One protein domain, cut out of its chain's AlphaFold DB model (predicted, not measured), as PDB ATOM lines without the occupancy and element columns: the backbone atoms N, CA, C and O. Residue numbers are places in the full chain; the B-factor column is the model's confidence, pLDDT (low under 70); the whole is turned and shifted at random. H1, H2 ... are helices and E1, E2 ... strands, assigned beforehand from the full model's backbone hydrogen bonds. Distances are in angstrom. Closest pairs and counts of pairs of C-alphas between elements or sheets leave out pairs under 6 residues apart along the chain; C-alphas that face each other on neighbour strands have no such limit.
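What this domain is: This is residues 646 to 685 and 699 to 847 of the 1158 residues of an uncharacterized protein of Aphanizomenon flos-aquae LD13 (UniProt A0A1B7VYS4). With little regular structure, this model has as its core a small antiparallel sheet, E1 to E4, curled round one long helix, H3; H2 of the helical hairpin H1 and H2 packs on H3, amid long loops. The printed part has 189 residues, 56 in named elements, of mixed class, ordered E1 E2 E3 E4 H1 H2 H3. It is compact, radius of gyration of the C-alphas 16.8 A, spanning 49 by 46 by 27 A.

How they stand to each other: Start at E3, residues 701 to 711: E1, 646 to 649, and E2, 653 to 655, lie on one side, and E4, 726 to 732, its hairpin partner, on the other side. Look for N 646 and O 710 at 2.9 A, N 653 and O 704 at 2.8 A, and N 705 and O 731 at 2.8 A, within hydrogen-bond range. The sheet curls round H3, residues 816 to 832; C-alphas 706 and 828 are the closest to E3, 4.8 A. H2, 802 to 808, touches H3's residues 817 to 822 alone, about perpendicular at 84 degrees, closest C-alphas 806 and 818, 4.8 A. H1, 781 to 787, touches H2, closest C-alphas 785 and 804, 7.5 A, and only grazes the sheet. In these helices every O i to N i+4 pair is within range.

Where its parts are: Find C-alpha 646, where E1 begins, at (247.930, 152.360, 171.734). E3 runs 31.2 A; H3 runs 24.1 A, to C-alpha 832 at (240.314, 159.918, 152.008).

The domain as a whole: The farthest C-alphas, 672 and 713, are 52.9 A apart. Residues 686 to 698 are cut out, a gap of 15.2 A between C-alphas 685 and 699. Links E3 to E4, E4 to H1 and H1 to H2 are long. Low confidence, under 70, marks 46 residues, among them 668 to 685.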
ATOM      1  N   ARG A 646     248.233 153.399 172.734       96.69
ATOM      2  CA  ARG A 646     247.930 152.360 171.734       96.69
ATOM      3  C   ARG A 646     248.014 152.955 170.336       96.69
ATOM      4  O   ARG A 646     247.382 153.975 170.077       96.69
ATOM      5  N   VAL A 647     248.749 152.302 169.443       96.94
ATOM      6  CA  VAL A 647     248.856 152.663 168.022       96.94
ATOM      7  C   VAL A 647     248.413 151.462 167.196       96.94
ATOM      8  O   VAL A 647     249.138 150.477 167.072       96.94
ATOM      9  N   VAL A 648     247.203 151.527 166.650       96.31
ATOM     10  CA  VAL A 648     246.634 150.444 165.836       96.31
ATOM     11  C   VAL A 648     246.612 150.910 164.393       96.31
ATOM     12  O   VAL A 648     245.987 151.919 164.089       96.31
ATOM     13  N   THR A 649     247.304 150.202 163.507       93.81
ATOM     14  CA  THR A 649     247.269 150.479 162.064       93.81
ATOM     15  C   THR A 649     246.251 149.561 161.405       93.81
ATOM     16  O   THR A 649     246.382 148.341 161.492       93.81
ATOM     17  N   GLY A 650     245.240 150.136 160.755       91.31
ATOM     18  CA  GLY A 650     244.197 149.347 160.101       91.31
ATOM     19  C   GLY A 650     244.707 148.617 158.859       91.31
ATOM     20  O   GLY A 650     245.780 148.925 158.329       91.31
ATOM     21  N   ALA A 651     243.898 147.685 158.351       86.12
ATOM     22  CA  ALA A 651     244.235 146.930 157.145       86.12
ATOM     23  C   ALA A 651     244.311 147.801 155.871       86.12
ATOM     24  O   ALA A 651     244.974 147.441 154.896       86.12
ATOM     25  N   GLY A 652     243.683 148.981 155.911       86.94
ATOM     26  CA  GLY A 652     243.557 149.908 154.793       86.94
ATOM     27  C   GLY A 652     242.195 149.813 154.107       86.94
ATOM     28  O   GLY A 652     241.420 148.895 154.358       86.94
ATOM     29  N   ILE A 653     241.899 150.800 153.268       89.06
ATOM     30  CA  ILE A 653     240.672 150.900 152.480       89.06
ATOM     31  C   ILE A 653     241.009 150.551 151.036       89.06
ATOM     32  O   ILE A 653     241.740 151.295 150.379       89.06
ATOM     33  N   TYR A 654     240.473 149.432 150.559       85.25
ATOM     34  CA  TYR A 654     240.656 148.946 149.195       85.25
ATOM     35  C   TYR A 654     239.410 149.243 148.370       85.25
ATOM     36  O   TYR A 654     238.318 148.813 148.732       85.25
ATOM     37  N   LEU A 655     239.542 149.973 147.271       84.06
ATOM     38  CA  LEU A 655     238.410 150.361 146.423       84.06
ATOM     39  C   LEU A 655     238.732 150.067 144.963       84.06
ATOM     40  O   LEU A 655     239.897 149.998 144.596       84.06
ATOM     41  N   ARG A 656     237.706 149.907 144.124       81.06
ATOM     42  CA  ARG A 656     237.888 149.814 142.668       81.06
ATOM     43  C   ARG A 656     238.251 151.186 142.098       81.06
ATOM     44  O   ARG A 656     238.021 152.215 142.731       81.06
ATOM     45  N   THR A 657     238.763 151.224 140.869       74.94
ATOM     46  CA  THR A 657     239.313 152.454 140.254       74.94
ATOM     47  C   THR A 657     238.303 153.616 140.155       74.94
ATOM     48  O   THR A 657     238.716 154.772 140.167       74.94
ATOM     49  N   GLY A 658     236.993 153.338 140.105       75.62
ATOM     50  CA  GLY A 658     235.926 154.356 140.082       75.62
ATOM     51  C   GLY A 658     235.188 154.580 141.408       75.62
ATOM     52  O   GLY A 658     234.316 155.445 141.473       75.62
ATOM     53  N   ASP A 659     235.502 153.811 142.452       84.81
ATOM     54  CA  ASP A 659     234.806 153.898 143.735       84.81
ATOM     55  C   ASP A 659     235.421 154.972 144.642       84.81
ATOM     56  O   ASP A 659     236.618 155.254 144.610       84.81
ATOM     57  N   THR A 660     234.591 155.545 145.511       87.44
ATOM     58  CA  THR A 660     234.993 156.550 146.502       87.44
ATOM     59  C   THR A 660     234.490 156.159 147.889       87.44
ATOM     60  O   THR A 660     233.719 155.212 148.047       87.44
ATOM     61  N   ALA A 661     234.858 156.927 148.917       87.50
ATOM     62  CA  ALA A 661     234.306 156.755 150.262       87.50
ATOM     63  C   ALA A 661     232.770 156.944 150.333       87.50
ATOM     64  O   ALA A 661     232.161 156.564 151.330       87.50
ATOM     65  N   ALA A 662     232.144 157.512 149.292       88.81
ATOM     66  CA  ALA A 662     230.697 157.696 149.186       88.81
ATOM     67  C   ALA A 662     229.982 156.581 148.393       88.81
ATOM     68  O   ALA A 662     228.758 156.624 148.268       88.81
ATOM     69  N   THR A 663     230.707 155.596 147.846       87.94
ATOM     70  CA  THR A 663     230.102 154.500 147.075       87.94
ATOM     71  C   THR A 663     229.166 153.659 147.950       87.94
ATOM     72  O   THR A 663     229.537 153.217 149.039       87.94
ATOM     73  N   THR A 664     227.952 153.412 147.452       87.06
ATOM     74  CA  THR A 664     226.911 152.634 148.147       87.06
ATOM     75  C   THR A 664     226.587 151.288 147.498       87.06
ATOM     76  O   THR A 664     226.014 150.434 148.173       87.06
ATOM     77  N   ASP A 665     226.977 151.070 146.237       82.50
ATOM     78  CA  ASP A 665     226.761 149.821 145.500       82.50
ATOM     79  C   ASP A 665     228.083 149.248 144.966       82.50
ATOM     80  O   ASP A 665     228.769 149.859 144.150       82.50
ATOM     81  N   PHE A 666     228.410 148.041 145.428       80.75
ATOM     82  CA  PHE A 666     229.590 147.271 145.024       80.75
ATOM     83  C   PHE A 666     229.223 146.013 144.219       80.75
ATOM     84  O   PHE A 666     230.087 145.185 143.939       80.75
ATOM     85  N   THR A 667     227.945 145.844 143.862       71.12
ATOM     86  CA  THR A 667     227.424 144.660 143.156       71.12
ATOM     87  C   THR A 667     227.437 144.812 141.636       71.12
ATOM     88  O   THR A 667     227.464 143.815 140.914       71.12
ATOM     89  N   THR A 668     227.463 146.048 141.137       64.81
ATOM     90  CA  THR A 668     227.509 146.357 139.707       64.81
ATOM     91  C   THR A 668     228.957 146.378 139.187       64.81
ATOM     92  O   THR A 668     229.797 147.091 139.747       64.81
ATOM     93  N   PRO A 669     229.306 145.598 138.140       61.09
ATOM     94  CA  PRO A 669     230.608 145.709 137.477       61.09
ATOM     95  C   PRO A 669     230.753 147.050 136.757       61.09
ATOM     96  O   PRO A 669     229.786 147.578 136.204       61.09
ATOM     97  N   ILE A 670     231.977 147.578 136.716       62.28
ATOM     98  CA  ILE A 670     232.285 148.792 135.954       62.28
ATOM     99  C   ILE A 670     232.136 148.482 134.442       62.28
ATOM    100  O   ILE A 670     232.628 147.439 133.994       62.28
ATOM    101  N   PRO A 671     231.455 149.333 133.638       49.16
ATOM    102  CA  PRO A 671     231.167 149.051 132.227       49.16
ATOM    103  C   PRO A 671     232.418 148.729 131.395       49.16
ATOM    104  O   PRO A 671     233.398 149.469 131.438       49.16
ATOM    105  N   GLY A 672     232.357 147.653 130.598       50.00
ATOM    106  CA  GLY A 672     233.451 147.211 129.717       50.00
ATOM    107  C   GLY A 672     234.353 146.106 130.285       50.00
ATOM    108  O   GLY A 672     235.248 145.654 129.579       50.00
ATOM    109  N   PHE A 673     234.096 145.637 131.511       45.50
ATOM    110  CA  PHE A 673     234.906 144.624 132.197       45.50
ATOM    111  C   PHE A 673     234.035 143.496 132.775       45.50
ATOM    112  O   PHE A 673     232.900 143.721 133.199       45.50
ATOM    113  N   THR A 674     234.554 142.266 132.801       40.06
ATOM    114  CA  THR A 674     233.870 141.097 133.380       40.06
ATOM    115  C   THR A 674     233.984 141.115 134.908       40.06
ATOM    116  O   THR A 674     235.039 141.434 135.449       40.06
ATOM    117  N   VAL A 675     232.905 140.767 135.621       39.22
ATOM    118  CA  VAL A 675     232.876 140.704 137.095       39.22
ATOM    119  C   VAL A 675     233.897 139.664 137.584       39.22
ATOM    120  O   VAL A 675     233.803 138.508 137.156       39.22
ATOM    121  N   PRO A 676     234.817 139.976 138.514       46.06
ATOM    122  CA  PRO A 676     235.532 138.927 139.214       46.06
ATOM    123  C   PRO A 676     234.528 138.223 140.130       46.06
ATOM    124  O   PRO A 676     233.959 138.835 141.030       46.06
ATOM    125  N   ALA A 677     234.340 136.917 139.957       44.69
ATOM    126  CA  ALA A 677     233.569 136.081 140.882       44.69
ATOM    127  C   ALA A 677     234.195 135.993 142.298       44.69
ATOM    128  O   ALA A 677     233.757 135.199 143.126       44.69
ATOM    129  N   SER A 678     235.249 136.770 142.571       48.91
ATOM    130  CA  SER A 678     236.139 136.632 143.714       48.91
ATOM    131  C   SER A 678     236.486 138.003 144.298       48.91
ATOM    132  O   SER A 678     237.010 138.864 143.598       48.91
ATOM    133  N   THR A 679     236.243 138.183 145.599       56.25
ATOM    134  CA  THR A 679     236.620 139.354 146.420       56.25
ATOM    135  C   THR A 679     238.123 139.385 146.736       56.25
ATOM    136  O   THR A 679     238.534 139.751 147.840       56.25
ATOM    137  N   THR A 680     238.952 138.940 145.790       59.69
ATOM    138  CA  THR A 680     240.397 138.776 145.967       59.69
ATOM    139  C   THR A 680     241.150 140.066 145.659       59.69
ATOM    140  O   THR A 680     240.922 140.697 144.630       59.69
ATOM    141  N   ILE A 681     242.049 140.461 146.561       64.19
ATOM    142  CA  ILE A 681     242.986 141.571 146.361       64.19
ATOM    143  C   ILE A 681     244.347 141.054 145.880       64.19
ATOM    144  O   ILE A 681     244.767 139.943 146.220       64.19
ATOM    145  N   TYR A 682     245.056 141.868 145.100       57.16
ATOM    146  CA  TYR A 682     246.355 141.510 144.527       57.16
ATOM    147  C   TYR A 682     247.481 141.525 145.595       57.16
ATOM    148  O   TYR A 682     247.774 142.574 146.159       57.16
ATOM    149  N   ASP A 683     248.124 140.371 145.859       46.28
ATOM    150  CA  ASP A 683     249.229 140.159 146.845       46.28
ATOM    151  C   ASP A 683     250.642 140.145 146.195       46.28
ATOM    152  O   ASP A 683     251.604 139.629 146.762       46.28
ATOM    153  N   GLY A 684     250.801 140.634 144.960       39.12
ATOM    154  CA  GLY A 684     252.081 140.583 144.238       39.12
ATOM    155  C   GLY A 684     252.951 141.828 144.431       39.12
ATOM    156  O   GLY A 684     252.443 142.950 144.405       39.12
ATOM    157  N   ALA A 685     254.280 141.645 144.510       36.75
ATOM    158  CA  ALA A 685     255.193 142.644 143.955       36.75
ATOM    159  C   ALA A 685     254.697 142.906 142.535       36.75
ATOM    160  O   ALA A 685     254.483 141.936 141.803       36.75
ATOM    161  N   THR A 699     239.557 145.245 140.034       72.38
ATOM    162  CA  THR A 699     240.444 144.729 141.091       72.38
ATOM    163  C   THR A 699     240.601 145.787 142.185       72.38
ATOM    164  O   THR A 699     241.042 146.896 141.879       72.38
ATOM    165  N   PRO A 700     240.267 145.489 143.454       75.69
ATOM    166  CA  PRO A 700     240.373 146.476 144.523       75.69
ATOM    167  C   PRO A 700     241.839 146.745 144.875       75.69
ATOM    168  O   PRO A 700     242.593 145.815 145.169       75.69
ATOM    169  N   ASP A 701     242.233 148.017 144.892       74.38
ATOM    170  CA  ASP A 701     243.569 148.474 145.274       74.38
ATOM    171  C   ASP A 701     243.519 149.372 146.516       74.38
ATOM    172  O   ASP A 701     242.517 150.035 146.796       74.38
ATOM    173  N   LEU A 702     244.608 149.381 147.289       78.94
ATOM    174  CA  LEU A 702     244.710 150.181 148.507       78.94
ATOM    175  C   LEU A 702     244.650 151.672 148.153       78.94
ATOM    176  O   LEU A 702     245.554 152.166 147.494       78.94
ATOM    177  N   LYS A 703     243.639 152.405 148.624       81.94
ATOM    178  CA  LYS A 703     243.531 153.862 148.426       81.94
ATOM    179  C   LYS A 703     244.110 154.653 149.586       81.94
ATOM    180  O   LYS A 703     244.829 155.627 149.385       81.94
ATOM    181  N   MET A 704     243.787 154.240 150.807       85.00
ATOM    182  CA  MET A 704     244.176 154.957 152.016       85.00
ATOM    183  C   MET A 704     244.324 154.005 153.190       85.00
ATOM    184  O   MET A 704     243.535 153.076 153.361       85.00
ATOM    185  N   ARG A 705     245.299 154.277 154.049       88.38
ATOM    186  CA  ARG A 705     245.483 153.593 155.321       88.38
ATOM    187  C   ARG A 705     245.800 154.591 156.415       88.38
ATOM    188  O   ARG A 705     246.594 155.507 156.215       88.38
ATOM    189  N   ALA A 706     245.209 154.368 157.579       93.31
ATOM    190  CA  ALA A 706     245.445 155.186 158.748       93.31
ATOM    191  C   ALA A 706     245.686 154.335 159.996       93.31
ATOM    192  O   ALA A 706     245.169 153.218 160.133       93.31
ATOM    193  N   SER A 707     246.428 154.914 160.931       95.38
ATOM    194  CA  SER A 707     246.550 154.445 162.300       95.38
ATOM    195  C   SER A 707     245.616 155.240 163.208       95.38
ATOM    196  O   SER A 707     245.601 156.471 163.181       95.38
ATOM    197  N   ALA A 708     244.861 154.544 164.050       96.62
ATOM    198  CA  ALA A 708     244.123 155.147 165.150       96.62
ATOM    199  C   ALA A 708     245.018 155.131 166.392       96.62
ATOM    200  O   ALA A 708     245.551 154.084 166.779       96.62
ATOM    201  N   VAL A 709     245.195 156.299 167.008       96.81
ATOM    202  CA  VAL A 709     246.025 156.446 168.205       96.81
ATOM    203  C   VAL A 709     245.136 156.699 169.409       96.81
ATOM    204  O   VAL A 709     244.261 157.559 169.361       96.81
ATOM    205  N   TYR A 710     245.376 155.979 170.500       96.25
ATOM    206  CA  TYR A 710     244.626 156.085 171.751       96.25
ATOM    207  C   TYR A 710     245.567 156.391 172.902       96.25
ATOM    208  O   TYR A 710     246.683 155.876 172.957       96.25
ATOM    209  N   HIS A 711     245.081 157.161 173.868       95.00
ATOM    210  CA  HIS A 711     245.819 157.447 175.087       95.00
ATOM    211  C   HIS A 711     244.869 157.476 176.284       95.00
ATOM    212  O   HIS A 711     243.876 158.205 176.271       95.00
ATOM    213  N   TYR A 712     245.186 156.730 177.344       92.44
ATOM    214  CA  TYR A 712     244.287 156.553 178.499       92.44
ATOM    215  C   TYR A 712     243.914 157.865 179.223       92.44
ATOM    216  O   TYR A 712     242.884 157.951 179.885       92.44
ATOM    217  N   LYS A 713     244.759 158.898 179.114       89.69
ATOM    218  CA  LYS A 713     244.558 160.222 179.736       89.69
ATOM    219  C   LYS A 713     243.640 161.169 178.940       89.69
ATOM    220  O   LYS A 713     243.508 162.335 179.305       89.69
ATOM    221  N   GLN A 714     243.021 160.716 177.852       85.75
ATOM    222  CA  GLN A 714     242.088 161.541 177.078       85.75
ATOM    223  C   GLN A 714     240.884 161.998 177.926       85.75
ATOM    224  O   GLN A 714     240.400 161.284 178.806       85.75
ATOM    225  N   ALA A 715     240.366 163.198 177.656       82.12
ATOM    226  CA  ALA A 715     239.151 163.685 178.307       82.12
ATOM    227  C   ALA A 715     237.946 162.788 177.963       82.12
ATOM    228  O   ALA A 715     237.686 162.517 176.792       82.12
ATOM    229  N   GLY A 716     237.210 162.330 178.981       82.12
ATOM    230  CA  GLY A 716     236.076 161.414 178.796       82.12
ATOM    231  C   GLY A 716     236.472 160.000 178.351       82.12
ATOM    232  O   GLY A 716     235.641 159.293 177.783       82.12
ATOM    233  N   TYR A 717     237.728 159.598 178.572       87.81
ATOM    234  CA  TYR A 717     238.223 158.272 178.217       87.81
ATOM    235  C   TYR A 717     237.447 157.155 178.929       87.81
ATOM    236  O   TYR A 717     237.218 157.206 180.138       87.81
ATOM    237  N   SER A 718     237.085 156.121 178.170       88.25
ATOM    238  CA  SER A 718     236.506 154.883 178.683       88.25
ATOM    239  C   SER A 718     237.455 153.728 178.397       88.25
ATOM    240  O   SER A 718     237.802 153.484 177.246       88.25
ATOM    241  N   GLN A 719     237.837 152.979 179.431       87.44
ATOM    242  CA  GLN A 719     238.705 151.809 179.271       87.44
ATOM    243  C   GLN A 719     238.027 150.639 178.539       87.44
ATOM    244  O   GLN A 719     238.719 149.799 177.976       87.44
ATOM    245  N   THR A 720     236.689 150.581 178.534       82.75
ATOM    246  CA  THR A 720     235.913 149.531 177.848       82.75
ATOM    247  C   THR A 720     235.502 149.921 176.429       82.75
ATOM    248  O   THR A 720     235.206 149.054 175.618       82.75
ATOM    249  N   ALA A 721     235.492 151.218 176.118       85.75
ATOM    250  CA  ALA A 721     235.154 151.748 174.798       85.75
ATOM    251  C   ALA A 721     236.017 152.987 174.492       85.75
ATOM    252  O   ALA A 721     235.504 154.114 174.478       85.75
ATOM    253  N   PRO A 722     237.341 152.812 174.326       90.62
ATOM    254  CA  PRO A 722     238.254 153.926 174.131       90.62
ATOM    255  C   PRO A 722     238.003 154.581 172.775       90.62
ATOM    256  O   PRO A 722     237.750 153.902 171.783       90.62
ATOM    257  N   LYS A 723     238.100 155.909 172.733       92.31
ATOM    258  CA  LYS A 723     238.034 156.686 171.492       92.31
ATOM    259  C   LYS A 723     239.445 157.077 171.061       92.31
ATOM    260  O   LYS A 723     240.291 157.268 171.934       92.31
ATOM    261  N   PRO A 724     239.725 157.219 169.758       94.94
ATOM    262  CA  PRO A 724     241.015 157.735 169.326       94.94
ATOM    263  C   PRO A 724     241.217 159.184 169.791       94.94
ATOM    264  O   PRO A 724     240.269 159.971 169.869       94.94
ATOM    265  N   ILE A 725     242.467 159.545 170.074       94.94
ATOM    266  CA  ILE A 725     242.908 160.933 170.266       94.94
ATOM    267  C   ILE A 725     243.265 161.607 168.938       94.94
ATOM    268  O   ILE A 725     243.200 162.830 168.847       94.94
ATOM    269  N   ALA A 726     243.641 160.818 167.928       95.44
ATOM    270  CA  ALA A 726     244.039 161.283 166.605       95.44
ATOM    271  C   ALA A 726     243.970 160.141 165.577       95.44
ATOM    272  O   ALA A 726     244.119 158.965 165.930       95.44
ATOM    273  N   CYS A 727     243.803 160.514 164.310       96.25
ATOM    274  CA  CYS A 727     244.018 159.647 163.155       96.25
ATOM    275  C   CYS A 727     245.357 160.020 162.508       96.25
ATOM    276  O   CYS A 727     245.591 161.190 162.232       96.25
ATOM    277  N   VAL A 728     246.239 159.064 162.238       94.50
ATOM    278  CA  VAL A 728     247.512 159.319 161.546       94.50
ATOM    279  C   VAL A 728     247.465 158.658 160.184       94.50
ATOM    280  O   VAL A 728     247.147 157.477 160.096       94.50
ATOM    281  N   SER A 729     247.771 159.395 159.120       90.56
ATOM    282  CA  SER A 729     247.915 158.780 157.805       90.56
ATOM    283  C   SER A 729     249.177 157.921 157.757       90.56
ATOM    284  O   SER A 729     250.274 158.388 158.067       90.56
ATOM    285  N   SER A 730     249.007 156.665 157.358       79.38
ATOM    286  CA  SER A 730     250.089 155.689 157.229       79.38
ATOM    287  C   SER A 730     250.500 155.543 155.766       79.38
ATOM    288  O   SER A 730     251.679 155.568 155.449       79.38
ATOM    289  N   PHE A 731     249.548 155.453 154.836       73.69
ATOM    290  CA  PHE A 731     249.892 155.305 153.424       73.69
ATOM    291  C   PHE A 731     248.740 155.698 152.502       73.69
ATOM    292  O   PHE A 731     247.592 155.308 152.727       73.69
ATOM    293  N   TYR A 732     249.073 156.418 151.432       61.12
ATOM    294  CA  TYR A 732     248.169 156.755 150.336       61.12
ATOM    295  C   TYR A 732     248.746 156.221 149.025       61.12
ATOM    296  O   TYR A 732     249.941 156.386 148.759       61.12
ATOM    297  N   TYR A 733     247.906 155.581 148.211       63.03
ATOM    298  CA  TYR A 733     248.317 155.019 146.927       63.03
ATOM    299  C   TYR A 733     247.343 155.371 145.813       63.03
ATOM    300  O   TYR A 733     246.132 155.186 145.921       63.03
ATOM    301  N   ASP A 734     247.921 155.876 144.725       58.47
ATOM    302  CA  ASP A 734     247.234 156.171 143.477       58.47
ATOM    303  C   ASP A 734     247.778 155.236 142.388       58.47
ATOM    304  O   ASP A 734     248.897 155.421 141.895       58.47
ATOM    305  N   ALA A 735     246.984 154.226 142.017       54.44
ATOM    306  CA  ALA A 735     247.320 153.245 140.982       54.44
ATOM    307  C   ALA A 735     247.534 153.855 139.588       54.44
ATOM    308  O   ALA A 735     248.134 153.213 138.731       54.44
ATOM    309  N   SER A 736     247.069 155.086 139.350       52.38
ATOM    310  CA  SER A 736     247.204 155.757 138.053       52.38
ATOM    311  C   SER A 736     248.537 156.502 137.875       52.38
ATOM    312  O   SER A 736     248.770 157.095 136.819       52.38
ATOM    313  N   LYS A 737     249.420 156.521 138.893       55.12
ATOM    314  CA  LYS A 737     250.607 157.401 138.930       55.12
ATOM    315  C   LYS A 737     251.894 156.700 139.396       55.12
ATOM    316  O   LYS A 737     251.881 155.683 140.076       55.12
ATOM    317  N   SER A 738     253.039 157.276 139.004       55.44
ATOM    318  CA  SER A 738     254.397 156.759 139.273       55.44
ATOM    319  C   SER A 738     254.696 156.548 140.767       55.44
ATOM    320  O   SER A 738     254.400 157.404 141.602       55.44
ATOM    321  N   THR A 739     255.398 155.454 141.082       57.50
ATOM    322  CA  THR A 739     255.798 155.026 142.437       57.50
ATOM    323  C   THR A 739     256.618 156.062 143.215       57.50
ATOM    324  O   THR A 739     256.460 156.163 144.429       57.50
ATOM    325  N   THR A 740     257.436 156.881 142.545       55.19
ATOM    326  CA  THR A 740     258.261 157.925 143.195       55.19
ATOM    327  C   THR A 740     257.459 159.147 143.653       55.19
ATOM    328  O   THR A 740     257.892 159.864 144.551       55.19
ATOM    329  N   LYS A 741     256.275 159.390 143.075       59.03
ATOM    330  CA  LYS A 741     255.368 160.477 143.492       59.03
ATOM    331  C   LYS A 741     254.510 160.090 144.700       59.03
ATOM    332  O   LYS A 741     254.103 160.961 145.465       59.03
ATOM    333  N   ASN A 742     254.288 158.789 144.900       59.38
ATOM    334  CA  ASN A 742     253.508 158.235 146.012       59.38
ATOM    335  C   ASN A 742     254.245 158.288 147.367       59.38
ATOM    336  O   ASN A 742     253.609 158.126 148.406       59.38
ATOM    337  N   SER A 743     255.565 158.515 147.383       61.38
ATOM    338  CA  SER A 743     256.364 158.575 148.618       61.38
ATOM    339  C   SER A 743     256.518 159.980 149.208       61.38
ATOM    340  O   SER A 743     256.795 160.093 150.400       61.38
ATOM    341  N   LYS A 744     256.322 161.046 148.419       69.12
ATOM    342  CA  LYS A 744     256.433 162.435 148.894       69.12
ATOM    343  C   LYS A 744     255.084 163.017 149.286       69.12
ATOM    344  O   LYS A 744     254.083 162.788 148.600       69.12
ATOM    345  N   ASN A 745     255.081 163.835 150.336       73.50
ATOM    346  CA  ASN A 745     253.879 164.539 150.765       73.50
ATOM    347  C   ASN A 745     253.422 165.580 149.732       73.50
ATOM    348  O   ASN A 745     254.242 166.272 149.118       73.50
ATOM    349  N   LYS A 746     252.102 165.681 149.550       75.81
ATOM    350  CA  LYS A 746     251.445 166.655 148.668       75.81
ATOM    351  C   LYS A 746     251.749 168.090 149.104       75.81
ATOM    352  O   LYS A 746     251.724 168.404 150.294       75.81
ATOM    353  N   PHE A 747     251.992 168.977 148.140       70.25
ATOM    354  CA  PHE A 747     252.166 170.408 148.399       70.25
ATOM    355  C   PHE A 747     250.998 171.000 149.207       70.25
ATOM    356  O   PHE A 747     249.832 170.740 148.912       70.25
ATOM    357  N   GLY A 748     251.328 171.788 150.236       67.19
ATOM    358  CA  GLY A 748     250.374 172.314 151.220       67.19
ATOM    359  C   GLY A 748     250.250 171.479 152.503       67.19
ATOM    360  O   GLY A 748     249.653 171.955 153.467       67.19
ATOM    361  N   LEU A 749     250.839 170.278 152.551       73.00
ATOM    362  CA  LEU A 749     251.000 169.499 153.783       73.00
ATOM    363  C   LEU A 749     252.335 169.823 154.482       73.00
ATOM    364  O   LEU A 749     253.247 170.343 153.843       73.00
ATOM    365  N   PRO A 750     252.485 169.523 155.783       68.44
ATOM    366  CA  PRO A 750     253.775 169.553 156.475       68.44
ATOM    367  C   PRO A 750     254.837 168.636 155.832       68.44
ATOM    368  O   PRO A 750     254.506 167.682 155.118       68.44
ATOM    369  N   ALA A 751     256.120 168.913 156.107       64.44
ATOM    370  CA  ALA A 751     257.242 168.084 155.651       64.44
ATOM    371  C   ALA A 751     257.076 166.613 156.074       64.44
ATOM    372  O   ALA A 751     256.520 166.319 157.134       64.44
ATOM    373  N   GLY A 752     257.530 165.701 155.209       55.44
ATOM    374  CA  GLY A 752     257.421 164.256 155.415       55.44
ATOM    375  C   GLY A 752     258.355 163.708 156.497       55.44
ATOM    376  O   GLY A 752     259.181 164.421 157.065       55.44
ATOM    377  N   PHE A 753     258.233 162.405 156.763       57.50
ATOM    378  CA  PHE A 753     258.993 161.676 157.789       57.50
ATOM    379  C   PHE A 753     260.520 161.661 157.569       57.50
ATOM    380  O   PHE A 753     261.278 161.450 158.510       57.50
ATOM    381  N   ASP A 754     260.984 161.882 156.340       55.81
ATOM    382  CA  ASP A 754     262.399 161.974 155.956       55.81
ATOM    383  C   ASP A 754     262.918 163.426 155.936       55.81
ATOM    384  O   ASP A 754     264.037 163.684 155.493       55.81
ATOM    385  N   GLY A 755     262.103 164.388 156.383       56.31
ATOM    386  CA  GLY A 755     262.406 165.814 156.281       56.31
ATOM    387  C   GLY A 755     262.351 166.348 154.847       56.31
ATOM    388  O   GLY A 755     262.707 167.508 154.622       56.31
ATOM    389  N   SER A 756     261.902 165.542 153.874       60.22
ATOM    390  CA  SER A 756     261.687 166.020 152.515       60.22
ATOM    391  C   SER A 756     260.582 167.069 152.502       60.22
ATOM    392  O   SER A 756     259.523 166.937 153.133       60.22
ATOM    393  N   LEU A 757     260.858 168.160 151.788       61.72
ATOM    394  CA  LEU A 757     259.866 169.197 151.573       61.72
ATOM    395  C   LEU A 757     258.716 168.630 150.724       61.72
ATOM    396  O   LEU A 757     258.969 167.843 149.804       61.72
ATOM    397  N   PRO A 758     257.470 169.044 151.005       66.25
ATOM    398  CA  PRO A 758     256.323 168.702 150.178       66.25
ATOM    399  C   PRO A 758     256.587 169.063 148.716       66.25
ATOM    400  O   PRO A 758     257.133 170.126 148.415       66.25
ATOM    401  N   ASP A 759     256.190 168.184 147.806       67.56
ATOM    402  CA  ASP A 759     256.428 168.345 146.372       67.56
ATOM    403  C   ASP A 759     255.116 168.749 145.687       67.56
ATOM    404  O   ASP A 759     254.056 168.194 145.991       67.56
ATOM    405  N   ASN A 760     255.168 169.686 144.734       69.12
ATOM    406  CA  ASN A 760     254.014 170.058 143.897       69.12
ATOM    407  C   ASN A 760     253.411 168.846 143.170       69.12
ATOM    408  O   ASN A 760     252.235 168.863 142.815       69.12
ATOM    409  N   ASN A 761     254.208 167.794 142.971       66.81
ATOM    410  CA  ASN A 761     253.801 166.530 142.373       66.81
ATOM    411  C   ASN A 761     253.668 165.377 143.385       66.81
ATOM    412  O   ASN A 761     253.474 164.237 142.958       66.81
ATOM    413  N   GLY A 762     253.818 165.642 144.688       69.06
ATOM    414  CA  GLY A 762     253.651 164.655 145.754       69.06
ATOM    415  C   GLY A 762     252.187 164.250 145.920       69.06
ATOM    416  O   GLY A 762     251.283 165.076 145.778       69.06
ATOM    417  N   LEU A 763     251.948 162.971 146.199       70.88
ATOM    418  CA  LEU A 763     250.602 162.398 146.331       70.88
ATOM    419  C   LEU A 763     250.342 161.824 147.723       70.88
ATOM    420  O   LEU A 763     249.200 161.538 148.055       70.88
ATOM    421  N   SER A 764     251.383 161.667 148.541       76.25
ATOM    422  CA  SER A 764     251.265 161.097 149.875       76.25
ATOM    423  C   SER A 764     250.750 162.110 150.893       76.25
ATOM    424  O   SER A 764     250.855 163.327 150.728       76.25
ATOM    425  N   ASN A 765     250.252 161.584 151.999       81.94
ATOM    426  CA  ASN A 765     250.057 162.299 153.255       81.94
ATOM    427  C   ASN A 765     250.607 161.478 154.433       81.94
ATOM    428  O   ASN A 765     250.165 161.652 155.564       81.94
ATOM    429  N   ASN A 766     251.543 160.564 154.169       83.94
ATOM    430  CA  ASN A 766     252.127 159.679 155.167       83.94
ATOM    431  C   ASN A 766     252.801 160.473 156.301       83.94
ATOM    432  O   ASN A 766     253.529 161.443 156.072       83.94
ATOM    433  N   GLY A 767     252.537 160.062 157.540       85.38
ATOM    434  CA  GLY A 767     253.032 160.712 158.748       85.38
ATOM    435  C   GLY A 767     252.289 161.990 159.140       85.38
ATOM    436  O   GLY A 767     252.635 162.609 160.149       85.38
ATOM    437  N   ILE A 768     251.265 162.397 158.378       89.81
ATOM    438  CA  ILE A 768     250.415 163.534 158.738       89.81
ATOM    439  C   ILE A 768     249.366 163.099 159.764       89.81
ATOM    440  O   ILE A 768     248.686 162.083 159.615       89.81
ATOM    441  N   VAL A 769     249.234 163.905 160.814       93.00
ATOM    442  CA  VAL A 769     248.323 163.698 161.936       93.00
ATOM    443  C   VAL A 769     247.050 164.510 161.708       93.00
ATOM    444  O   VAL A 769     247.093 165.684 161.345       93.00
ATOM    445  N   TYR A 770     245.909 163.880 161.940       94.50
ATOM    446  CA  TYR A 770     244.565 164.432 161.840       94.50
ATOM    447  C   TYR A 770     243.854 164.355 163.187       94.50
ATOM    448  O   TYR A 770     244.281 163.644 164.103       94.50
ATOM    449  N   GLY A 771     242.759 165.107 163.315       93.75
ATOM    450  CA  GLY A 771     241.916 165.064 164.508       93.75
ATOM    451  C   GLY A 771     241.363 163.659 164.807       93.75
ATOM    452  O   GLY A 771     241.527 162.729 164.012       93.75
ATOM    453  N   PRO A 772     240.693 163.471 165.953       92.69
ATOM    454  CA  PRO A 772     239.965 162.235 166.230       92.69
ATOM    455  C   PRO A 772     238.784 162.065 165.254       92.69
ATOM    456  O   PRO A 772     238.186 163.070 164.856       92.69
ATOM    457  N   PRO A 773     238.402 160.825 164.896       93.69
ATOM    458  CA  PRO A 773     237.324 160.595 163.942       93.69
ATOM    459  C   PRO A 773     235.998 161.156 164.473       93.69
ATOM    460  O   PRO A 773     235.659 161.007 165.648       93.69
ATOM    461  N   THR A 774     235.249 161.816 163.593       93.81
ATOM    462  CA  THR A 774     233.986 162.502 163.910       93.81
ATOM    463  C   THR A 774     232.759 161.785 163.353       93.81
ATOM    464  O   THR A 774     231.638 162.060 163.784       93.81
ATOM    465  N   LYS A 775     232.956 160.860 162.407       93.69
ATOM    466  CA  LYS A 775     231.896 160.052 161.792       93.69
ATOM    467  C   LYS A 775     231.786 158.679 162.455       93.69
ATOM    468  O   LYS A 775     232.634 158.267 163.242       93.69
ATOM    469  N   SER A 776     230.705 157.971 162.142       91.00
ATOM    470  CA  SER A 776     230.411 156.638 162.670       91.00
ATOM    471  C   SER A 776     230.221 155.619 161.545       91.00
ATOM    472  O   SER A 776     230.238 155.966 160.365       91.00
ATOM    473  N   VAL A 777     229.995 154.354 161.912       91.94
ATOM    474  CA  VAL A 777     229.762 153.253 160.963       91.94
ATOM    475  C   VAL A 777     228.635 153.571 159.973       91.94
ATOM    476  O   VAL A 777     228.767 153.269 158.792       91.94
ATOM    477  N   SER A 778     227.560 154.239 160.411       93.12
ATOM    478  CA  SER A 778     226.408 154.546 159.549       93.12
ATOM    479  C   SER A 778     226.755 155.459 158.372       93.12
ATOM    480  O   SER A 778     226.118 155.370 157.327       93.12
ATOM    481  N   ASN A 779     227.784 156.302 158.509       94.06
ATOM    482  CA  ASN A 779     228.229 157.196 157.443       94.06
ATOM    483  C   ASN A 779     228.926 156.448 156.298       94.06
ATOM    484  O   ASN A 779     228.939 156.950 155.181       94.06
ATOM    485  N   TYR A 780     229.488 155.268 156.575       94.94
ATOM    486  CA  TYR A 780     230.309 154.500 155.637       94.94
ATOM    487  C   TYR A 780     229.883 153.029 155.531       94.94
ATOM    488  O   TYR A 780     230.669 152.177 155.119       94.94
ATOM    489  N   GLN A 781     228.644 152.709 155.912       94.00
ATOM    490  CA  GLN A 781     228.175 151.333 156.097       94.00
ATOM    491  C   GLN A 781     228.423 150.449 154.868       94.00
ATOM    492  O   GLN A 781     228.894 149.325 155.014       94.00
ATOM    493  N   ALA A 782     228.127 150.952 153.667       91.12
ATOM    494  CA  ALA A 782     228.304 150.201 152.426       91.12
ATOM    495  C   ALA A 782     229.779 149.860 152.169       91.12
ATOM    496  O   ALA A 782     230.104 148.705 151.901       91.12
ATOM    497  N   VAL A 783     230.671 150.842 152.333       92.88
ATOM    498  CA  VAL A 783     232.115 150.656 152.157       92.88
ATOM    499  C   VAL A 783     232.671 149.691 153.201       92.88
ATOM    500  O   VAL A 783     233.418 148.785 152.853       92.88
ATOM    501  N   LEU A 784     232.282 149.834 154.473       93.81
ATOM    502  CA  LEU A 784     232.738 148.954 155.555       93.81
ATOM    503  C   LEU A 784     232.244 147.512 155.376       93.81
ATOM    504  O   LEU A 784     233.016 146.573 155.568       93.81
ATOM    505  N   ASN A 785     230.988 147.327 154.955       91.75
ATOM    506  CA  ASN A 785     230.459 146.008 154.609       91.75
ATOM    507  C   ASN A 785     231.273 145.395 153.470       91.75
ATOM    508  O   ASN A 785     231.674 144.240 153.562       91.75
ATOM    509  N   TYR A 786     231.572 146.177 152.434       90.19
ATOM    510  CA  TYR A 786     232.399 145.730 151.322       90.19
ATOM    511  C   TYR A 786     233.813 145.329 151.772       90.19
ATOM    512  O   TYR A 786     234.222 144.200 151.503       90.19
ATOM    513  N   GLN A 787     234.509 146.171 152.552       89.62
ATOM    514  CA  GLN A 787     235.833 145.846 153.109       89.62
ATOM    515  C   GLN A 787     235.826 144.523 153.885       89.62
ATOM    516  O   GLN A 787     236.754 143.730 153.750       89.62
ATOM    517  N   SER A 788     234.762 144.247 154.647       89.56
ATOM    518  CA  SER A 788     234.655 143.029 155.464       89.56
ATOM    519  C   SER A 788     234.599 141.727 154.646       89.56
ATOM    520  O   SER A 788     234.809 140.644 155.191       89.56
ATOM    521  N   THR A 789     234.323 141.822 153.339       87.25
ATOM    522  CA  THR A 789     234.260 140.675 152.417       87.25
ATOM    523  C   THR A 789     235.563 140.411 151.660       87.25
ATOM    524  O   THR A 789     235.692 139.362 151.016       87.25
ATOM    525  N   LEU A 790     236.518 141.343 151.716       82.81
ATOM    526  CA  LEU A 790     237.754 141.271 150.946       82.81
ATOM    527  C   LEU A 790     238.712 140.226 151.511       82.81
ATOM    528  O   LEU A 790     238.882 140.082 152.726       82.81
ATOM    529  N   LYS A 791     239.370 139.509 150.601       80.88
ATOM    530  CA  LYS A 791     240.308 138.431 150.909       80.88
ATOM    531  C   LYS A 791     241.575 138.565 150.076       80.88
ATOM    532  O   LYS A 791     241.537 139.051 148.955       80.88
ATOM    533  N   TYR A 792     242.704 138.097 150.586       72.88
ATOM    534  CA  TYR A 792     243.906 137.879 149.783       72.88
ATOM    535  C   TYR A 792     243.718 136.666 148.858       72.88
ATOM    536  O   TYR A 792     242.830 135.836 149.070       72.88
ATOM    537  N   ASN A 793     244.607 136.504 147.874       70.25
ATOM    538  CA  ASN A 793     244.615 135.353 146.955       70.25
ATOM    539  C   ASN A 793     244.638 133.980 147.659       70.25
ATOM    540  O   ASN A 793     244.183 132.990 147.096       70.25
ATOM    541  N   ASN A 794     245.138 133.910 148.896       68.19
ATOM    542  CA  ASN A 794     245.143 132.695 149.719       68.19
ATOM    543  C   ASN A 794     243.808 132.428 150.455       68.19
ATOM    544  O   ASN A 794     243.730 131.503 151.258       68.19
ATOM    545  N   GLY A 795     242.774 133.245 150.229       72.62
ATOM    546  CA  GLY A 795     241.456 133.126 150.855       72.62
ATOM    547  C   GLY A 795     241.344 133.715 152.266       72.62
ATOM    548  O   GLY A 795     240.242 133.720 152.822       72.62
ATOM    549  N   ARG A 796     242.435 134.235 152.846       76.12
ATOM    550  CA  ARG A 796     242.427 134.922 154.147       76.12
ATOM    551  C   ARG A 796     241.780 136.299 154.012       76.12
ATOM    552  O   ARG A 796     242.116 137.028 153.085       76.12
ATOM    553  N   SER A 797     240.918 136.686 154.948       80.81
ATOM    554  CA  SER A 797     240.399 138.059 155.033       80.81
ATOM    555  C   SER A 797     241.518 139.088 155.228       80.81
ATOM    556  O   SER A 797     242.546 138.783 155.840       80.81
ATOM    557  N   ILE A 798     241.317 140.313 154.735       80.06
ATOM    558  CA  ILE A 798     242.350 141.368 154.768       80.06
ATOM    559  C   ILE A 798     242.815 141.760 156.177       80.06
ATOM    560  O   ILE A 798     243.938 142.226 156.343       80.06
ATOM    561  N   ASP A 799     241.966 141.522 157.171       82.06
ATOM    562  CA  ASP A 799     242.107 141.886 158.580       82.06
ATOM    563  C   ASP A 799     241.845 140.695 159.524       82.06
ATOM    564  O   ASP A 799     241.435 140.863 160.673       82.06
ATOM    565  N   ASP A 800     241.980 139.470 159.002       82.00
ATOM    566  CA  ASP A 800     241.656 138.224 159.710       82.00
ATOM    567  C   ASP A 800     240.187 138.104 160.177       82.00
ATOM    568  O   ASP A 800     239.864 137.326 161.073       82.00
ATOM    569  N   GLY A 801     239.268 138.861 159.562       85.19
ATOM    570  CA  GLY A 801     237.837 138.825 159.871       85.19
ATOM    571  C   GLY A 801     237.431 139.708 161.053       85.19
ATOM    572  O   GLY A 801     236.281 139.635 161.500       85.19
ATOM    573  N   LEU A 802     238.338 140.556 161.553       89.06
ATOM    574  CA  LEU A 802     238.071 141.465 162.669       89.06
ATOM    575  C   LEU A 802     236.927 142.443 162.367       89.06
ATOM    576  O   LEU A 802     236.027 142.587 163.197       89.06
ATOM    577  N   LEU A 803     236.907 143.071 161.189       91.38
ATOM    578  CA  LEU A 803     235.876 144.024 160.775       91.38
ATOM    579  C   LEU A 803     234.530 143.331 160.584       91.38
ATOM    580  O   LEU A 803     233.515 143.841 161.055       91.38
ATOM    581  N   ALA A 804     234.511 142.150 159.961       90.19
ATOM    582  CA  ALA A 804     233.290 141.359 159.813       90.19
ATOM    583  C   ALA A 804     232.672 141.036 161.186       90.19
ATOM    584  O   ALA A 804     231.483 141.271 161.412       90.19
ATOM    585  N   GLY A 805     233.495 140.585 162.139       89.06
ATOM    586  CA  GLY A 805     233.065 140.350 163.518       89.06
ATOM    587  C   GLY A 805     232.613 141.628 164.236       89.06
ATOM    588  O   GLY A 805     231.608 141.615 164.946       89.06
ATOM    589  N   ALA A 806     233.311 142.745 164.025       91.62
ATOM    590  CA  ALA A 806     232.983 144.031 164.636       91.62
ATOM    591  C   ALA A 806     231.647 144.607 164.137       91.62
ATOM    592  O   ALA A 806     230.896 145.188 164.926       91.62
ATOM    593  N   LEU A 807     231.334 144.440 162.847       92.31
ATOM    594  CA  LEU A 807     230.072 144.877 162.243       92.31
ATOM    595  C   LEU A 807     228.889 144.000 162.675       92.31
ATOM    596  O   LEU A 807     227.789 144.521 162.849       92.31
ATOM    597  N   ALA A 808     229.117 142.702 162.902       90.38
ATOM    598  CA  ALA A 808     228.106 141.791 163.440       90.38
ATOM    599  C   ALA A 808     227.814 142.033 164.935       90.38
ATOM    600  O   ALA A 808     226.701 141.780 165.403       90.38
ATOM    601  N   ALA A 809     228.794 142.528 165.696       86.88
ATOM    602  CA  ALA A 809     228.644 142.844 167.112       86.88
ATOM    603  C   ALA A 809     227.976 144.213 167.346       86.88
ATOM    604  O   ALA A 809     228.271 145.217 166.685       86.88
ATOM    605  N   THR A 810     227.109 144.285 168.362       85.88
ATOM    606  CA  THR A 810     226.567 145.563 168.850       85.88
ATOM    607  C   THR A 810     227.673 146.388 169.506       85.88
ATOM    608  O   THR A 810     228.626 145.835 170.049       85.88
ATOM    609  N   ALA A 811     227.543 147.719 169.518       82.50
ATOM    610  CA  ALA A 811     228.585 148.601 170.055       82.50
ATOM    611  C   ALA A 811     228.977 148.285 171.516       82.50
ATOM    612  O   ALA A 811     230.141 148.419 171.873       82.50
ATOM    613  N   ALA A 812     228.029 147.823 172.340       81.06
ATOM    614  CA  ALA A 812     228.272 147.440 173.735       81.06
ATOM    615  C   ALA A 812     228.975 146.076 173.906       81.06
ATOM    616  O   ALA A 812     229.455 145.779 174.995       81.06
ATOM    617  N   ASN A 813     229.024 145.253 172.853       85.56
ATOM    618  CA  ASN A 813     229.614 143.910 172.856       85.56
ATOM    619  C   ASN A 813     230.835 143.783 171.934       85.56
ATOM    620  O   ASN A 813     231.238 142.668 171.603       85.56
ATOM    621  N   ARG A 814     231.429 144.904 171.516       88.56
ATOM    622  CA  ARG A 814     232.690 144.899 170.770       88.56
ATOM    623  C   ARG A 814     233.871 144.788 171.720       88.56
ATOM    624  O   ARG A 814     233.910 145.462 172.746       88.56
ATOM    625  N   THR A 815     234.852 143.973 171.350       90.12
ATOM    626  CA  THR A 815     236.159 143.968 172.016       90.12
ATOM    627  C   THR A 815     236.984 145.201 171.621       90.12
ATOM    628  O   THR A 815     236.616 145.950 170.708       90.12
ATOM    629  N   LEU A 816     238.121 145.426 172.290       91.44
ATOM    630  CA  LEU A 816     238.998 146.555 171.972       91.44
ATOM    631  C   LEU A 816     239.554 146.453 170.553       91.44
ATOM    632  O   LEU A 816     239.652 147.471 169.865       91.44
ATOM    633  N   SER A 817     239.904 145.243 170.117       92.12
ATOM    634  CA  SER A 817     240.430 144.994 168.778       92.12
ATOM    635  C   SER A 817     239.389 145.284 167.696       92.12
ATOM    636  O   SER A 817     239.664 146.045 166.763       92.12
ATOM    637  N   GLN A 818     238.162 144.792 167.881       92.75
ATOM    638  CA  GLN A 818     237.022 145.039 166.998       92.75
ATOM    639  C   GLN A 818     236.700 146.531 166.887       92.75
ATOM    640  O   GLN A 818     236.533 147.048 165.783       92.75
ATOM    641  N   GLN A 819     236.662 147.243 168.018       93.25
ATOM    642  CA  GLN A 819     236.421 148.684 168.011       93.25
ATOM    643  C   GLN A 819     237.536 149.433 167.270       93.25
ATOM    644  O   GLN A 819     237.247 150.264 166.413       93.25
ATOM    645  N   SER A 820     238.804 149.090 167.518       94.75
ATOM    646  CA  SER A 820     239.924 149.745 166.830       94.75
ATOM    647  C   SER A 820     239.997 149.453 165.328       94.75
ATOM    648  O   SER A 820     240.437 150.306 164.561       94.75
ATOM    649  N   THR A 821     239.491 148.301 164.880       94.50
ATOM    650  CA  THR A 821     239.386 147.983 163.444       94.50
ATOM    651  C   THR A 821     238.377 148.911 162.756       94.50
ATOM    652  O   THR A 821     238.626 149.424 161.668       94.50
ATOM    653  N   ILE A 822     237.249 149.205 163.417       95.50
ATOM    654  CA  ILE A 822     236.271 150.190 162.927       95.50
ATOM    655  C   ILE A 822     236.869 151.599 162.931       95.50
ATOM    656  O   ILE A 822     236.759 152.315 161.938       95.50
ATOM    657  N   ASP A 823     237.504 152.003 164.032       96.12
ATOM    658  CA  ASP A 823     238.055 153.352 164.172       96.12
ATOM    659  C   ASP A 823     239.150 153.633 163.135       96.12
ATOM    660  O   ASP A 823     239.166 154.707 162.541       96.12
ATOM    661  N   THR A 824     240.043 152.671 162.873       96.00
ATOM    662  CA  THR A 824     241.091 152.807 161.846       96.00
ATOM    663  C   THR A 824     240.507 152.909 160.438       96.00
ATOM    664  O   THR A 824     240.965 153.741 159.653       96.00
ATOM    665  N   ALA A 825     239.466 152.130 160.127       95.56
ATOM    666  CA  ALA A 825     238.762 152.218 158.850       95.56
ATOM    667  C   ALA A 825     238.061 153.576 158.680       95.56
ATOM    668  O   ALA A 825     238.191 154.208 157.632       95.56
ATOM    669  N   ILE A 826     237.380 154.074 159.720       96.62
ATOM    670  CA  ILE A 826     236.755 155.406 159.706       96.62
ATOM    671  C   ILE A 826     237.819 156.499 159.574       96.62
ATOM    672  O   ILE A 826     237.652 157.392 158.750       96.62
ATOM    673  N   CYS A 827     238.929 156.418 160.314       96.56
ATOM    674  CA  CYS A 827     240.056 157.340 160.170       96.56
ATOM    675  C   CYS A 827     240.547 157.398 158.716       96.56
ATOM    676  O   CYS A 827     240.679 158.482 158.153       96.56
ATOM    677  N   ALA A 828     240.779 156.242 158.088       94.69
ATOM    678  CA  ALA A 828     241.228 156.180 156.700       94.69
ATOM    679  C   ALA A 828     240.192 156.774 155.731       94.69
ATOM    680  O   ALA A 828     240.562 157.542 154.848       94.69
ATOM    681  N   LEU A 829     238.901 156.484 155.919       95.56
ATOM    682  CA  LEU A 829     237.823 157.016 155.078       95.56
ATOM    683  C   LEU A 829     237.640 158.532 155.226       95.56
ATOM    684  O   LEU A 829     237.440 159.208 154.222       95.56
ATOM    685  N   GLN A 830     237.748 159.068 156.445       95.62
ATOM    686  CA  GLN A 830     237.638 160.508 156.695       95.62
ATOM    687  C   GLN A 830     238.825 161.302 156.156       95.62
ATOM    688  O   GLN A 830     238.679 162.461 155.774       95.62
ATOM    689  N   ILE A 831     240.013 160.697 156.147       92.62
ATOM    690  CA  ILE A 831     241.174 161.306 155.501       92.62
ATOM    691  C   ILE A 831     241.016 161.239 153.977       92.62
ATOM    692  O   ILE A 831     241.313 162.216 153.296       92.62
ATOM    693  N   LEU A 832     240.519 160.116 153.445       90.00
ATOM    694  CA  LEU A 832     240.314 159.918 152.008       90.00
ATOM    695  C   LEU A 832     239.250 160.858 151.418       90.00
ATOM    696  O   LEU A 832     239.409 161.301 150.286       90.00
ATOM    697  N   ASP A 833     238.180 161.162 152.158       92.19
ATOM    698  CA  ASP A 833     237.127 162.100 151.733       92.19
ATOM    699  C   ASP A 833     237.359 163.549 152.193       92.19
ATOM    700  O   ASP A 833     236.474 164.391 152.035       92.19
ATOM    701  N   GLU A 834     238.529 163.825 152.780       90.50
ATOM    702  CA  GLU A 834     238.953 165.137 153.283       90.50
ATOM    703  C   GLU A 834     237.997 165.759 154.330       90.50
ATOM    704  O   GLU A 834     238.045 166.961 154.597       90.50
ATOM    705  N   SER A 835     237.143 164.958 154.985       92.25
ATOM    706  CA  SER A 835     236.178 165.442 155.988       92.25
ATOM    707  C   SER A 835     236.773 165.725 157.369       92.25
ATOM    708  O   SER A 835     236.056 166.179 158.265       92.25
ATOM    709  N   ILE A 836     238.065 165.455 157.562       92.50
ATOM    710  CA  ILE A 836     238.786 165.723 158.806       92.50
ATOM    711  C   ILE A 836     240.047 166.554 158.555       92.50
ATOM    712  O   ILE A 836     240.792 166.325 157.606       92.50
ATOM    713  N   SER A 837     240.301 167.530 159.428       90.75
ATOM    714  CA  SER A 837     241.447 168.437 159.309       90.75
ATOM    715  C   SER A 837     242.705 167.884 159.983       90.75
ATOM    716  O   SER A 837     242.629 167.194 161.007       90.75
ATOM    717  N   PHE A 838     243.870 168.215 159.421       89.56
ATOM    718  CA  PHE A 838     245.167 167.886 160.011       89.56
ATOM    719  C   PHE A 838     245.474 168.765 161.236       89.56
ATOM    720  O   PHE A 838     245.048 169.915 161.314       89.56
ATOM    721  N   THR A 839     246.212 168.224 162.208       89.69
ATOM    722  CA  THR A 839     246.602 168.904 163.456       89.69
ATOM    723  C   THR A 839     247.804 168.208 164.098       89.69
ATOM    724  O   THR A 839     247.825 166.986 164.168       89.69
ATOM    725  N   ASP A 840     248.757 168.963 164.646       86.69
ATOM    726  CA  ASP A 840     249.911 168.465 165.422       86.69
ATOM    727  C   ASP A 840     249.805 168.737 166.935       86.69
ATOM    728  O   ASP A 840     250.726 168.484 167.728       86.69
ATOM    729  N   THR A 841     248.656 169.267 167.360       86.00
ATOM    730  CA  THR A 841     248.425 169.684 168.747       86.00
ATOM    731  C   THR A 841     248.617 168.534 169.732       86.00
ATOM    732  O   THR A 841     249.255 168.732 170.768       86.00
ATOM    733  N   VAL A 842     248.145 167.330 169.395       87.62
ATOM    734  CA  VAL A 842     248.214 166.143 170.262       87.62
ATOM    735  C   VAL A 842     249.416 165.254 169.933       87.62
ATOM    736  O   VAL A 842     250.130 164.848 170.847       87.62
ATOM    737  N   ILE A 843     249.673 164.987 168.650       91.75
ATOM    738  CA  ILE A 843     250.786 164.148 168.177       91.75
ATOM    739  C   ILE A 843     251.571 164.944 167.128       91.75
ATOM    740  O   ILE A 843     250.940 165.473 166.217       91.75
ATOM    741  N   PRO A 844     252.909 165.044 167.224       90.81
ATOM    742  CA  PRO A 844     253.717 165.699 166.196       90.81
ATOM    743  C   PRO A 844     253.625 164.997 164.832       90.81
ATOM    744  O   PRO A 844     253.531 163.769 164.763       90.81
ATOM    745  N   TYR A 845     253.710 165.765 163.744       88.69
ATOM    746  CA  TYR A 845     253.867 165.205 162.398       88.69
ATOM    747  C   TYR A 845     255.151 164.383 162.284       88.69
ATOM    748  O   TYR A 845     256.192 164.785 162.796       88.69
ATOM    749  N   GLY A 846     255.079 163.239 161.604       84.44
ATOM    750  CA  GLY A 846     256.221 162.340 161.425       84.44
ATOM    751  C   GLY A 846     256.583 161.502 162.657       84.44
ATOM    752  O   GLY A 846     257.487 160.678 162.567       84.44
ATOM    753  N   ALA A 847     255.867 161.639 163.781       89.88
ATOM    754  CA  ALA A 847     256.113 160.813 164.965       89.88
ATOM    755  C   ALA A 847     255.662 159.351 164.778       89.88
ATOM    756  O   ALA A 847     256.197 158.437 165.407       89.88
TER     757      ALA A 847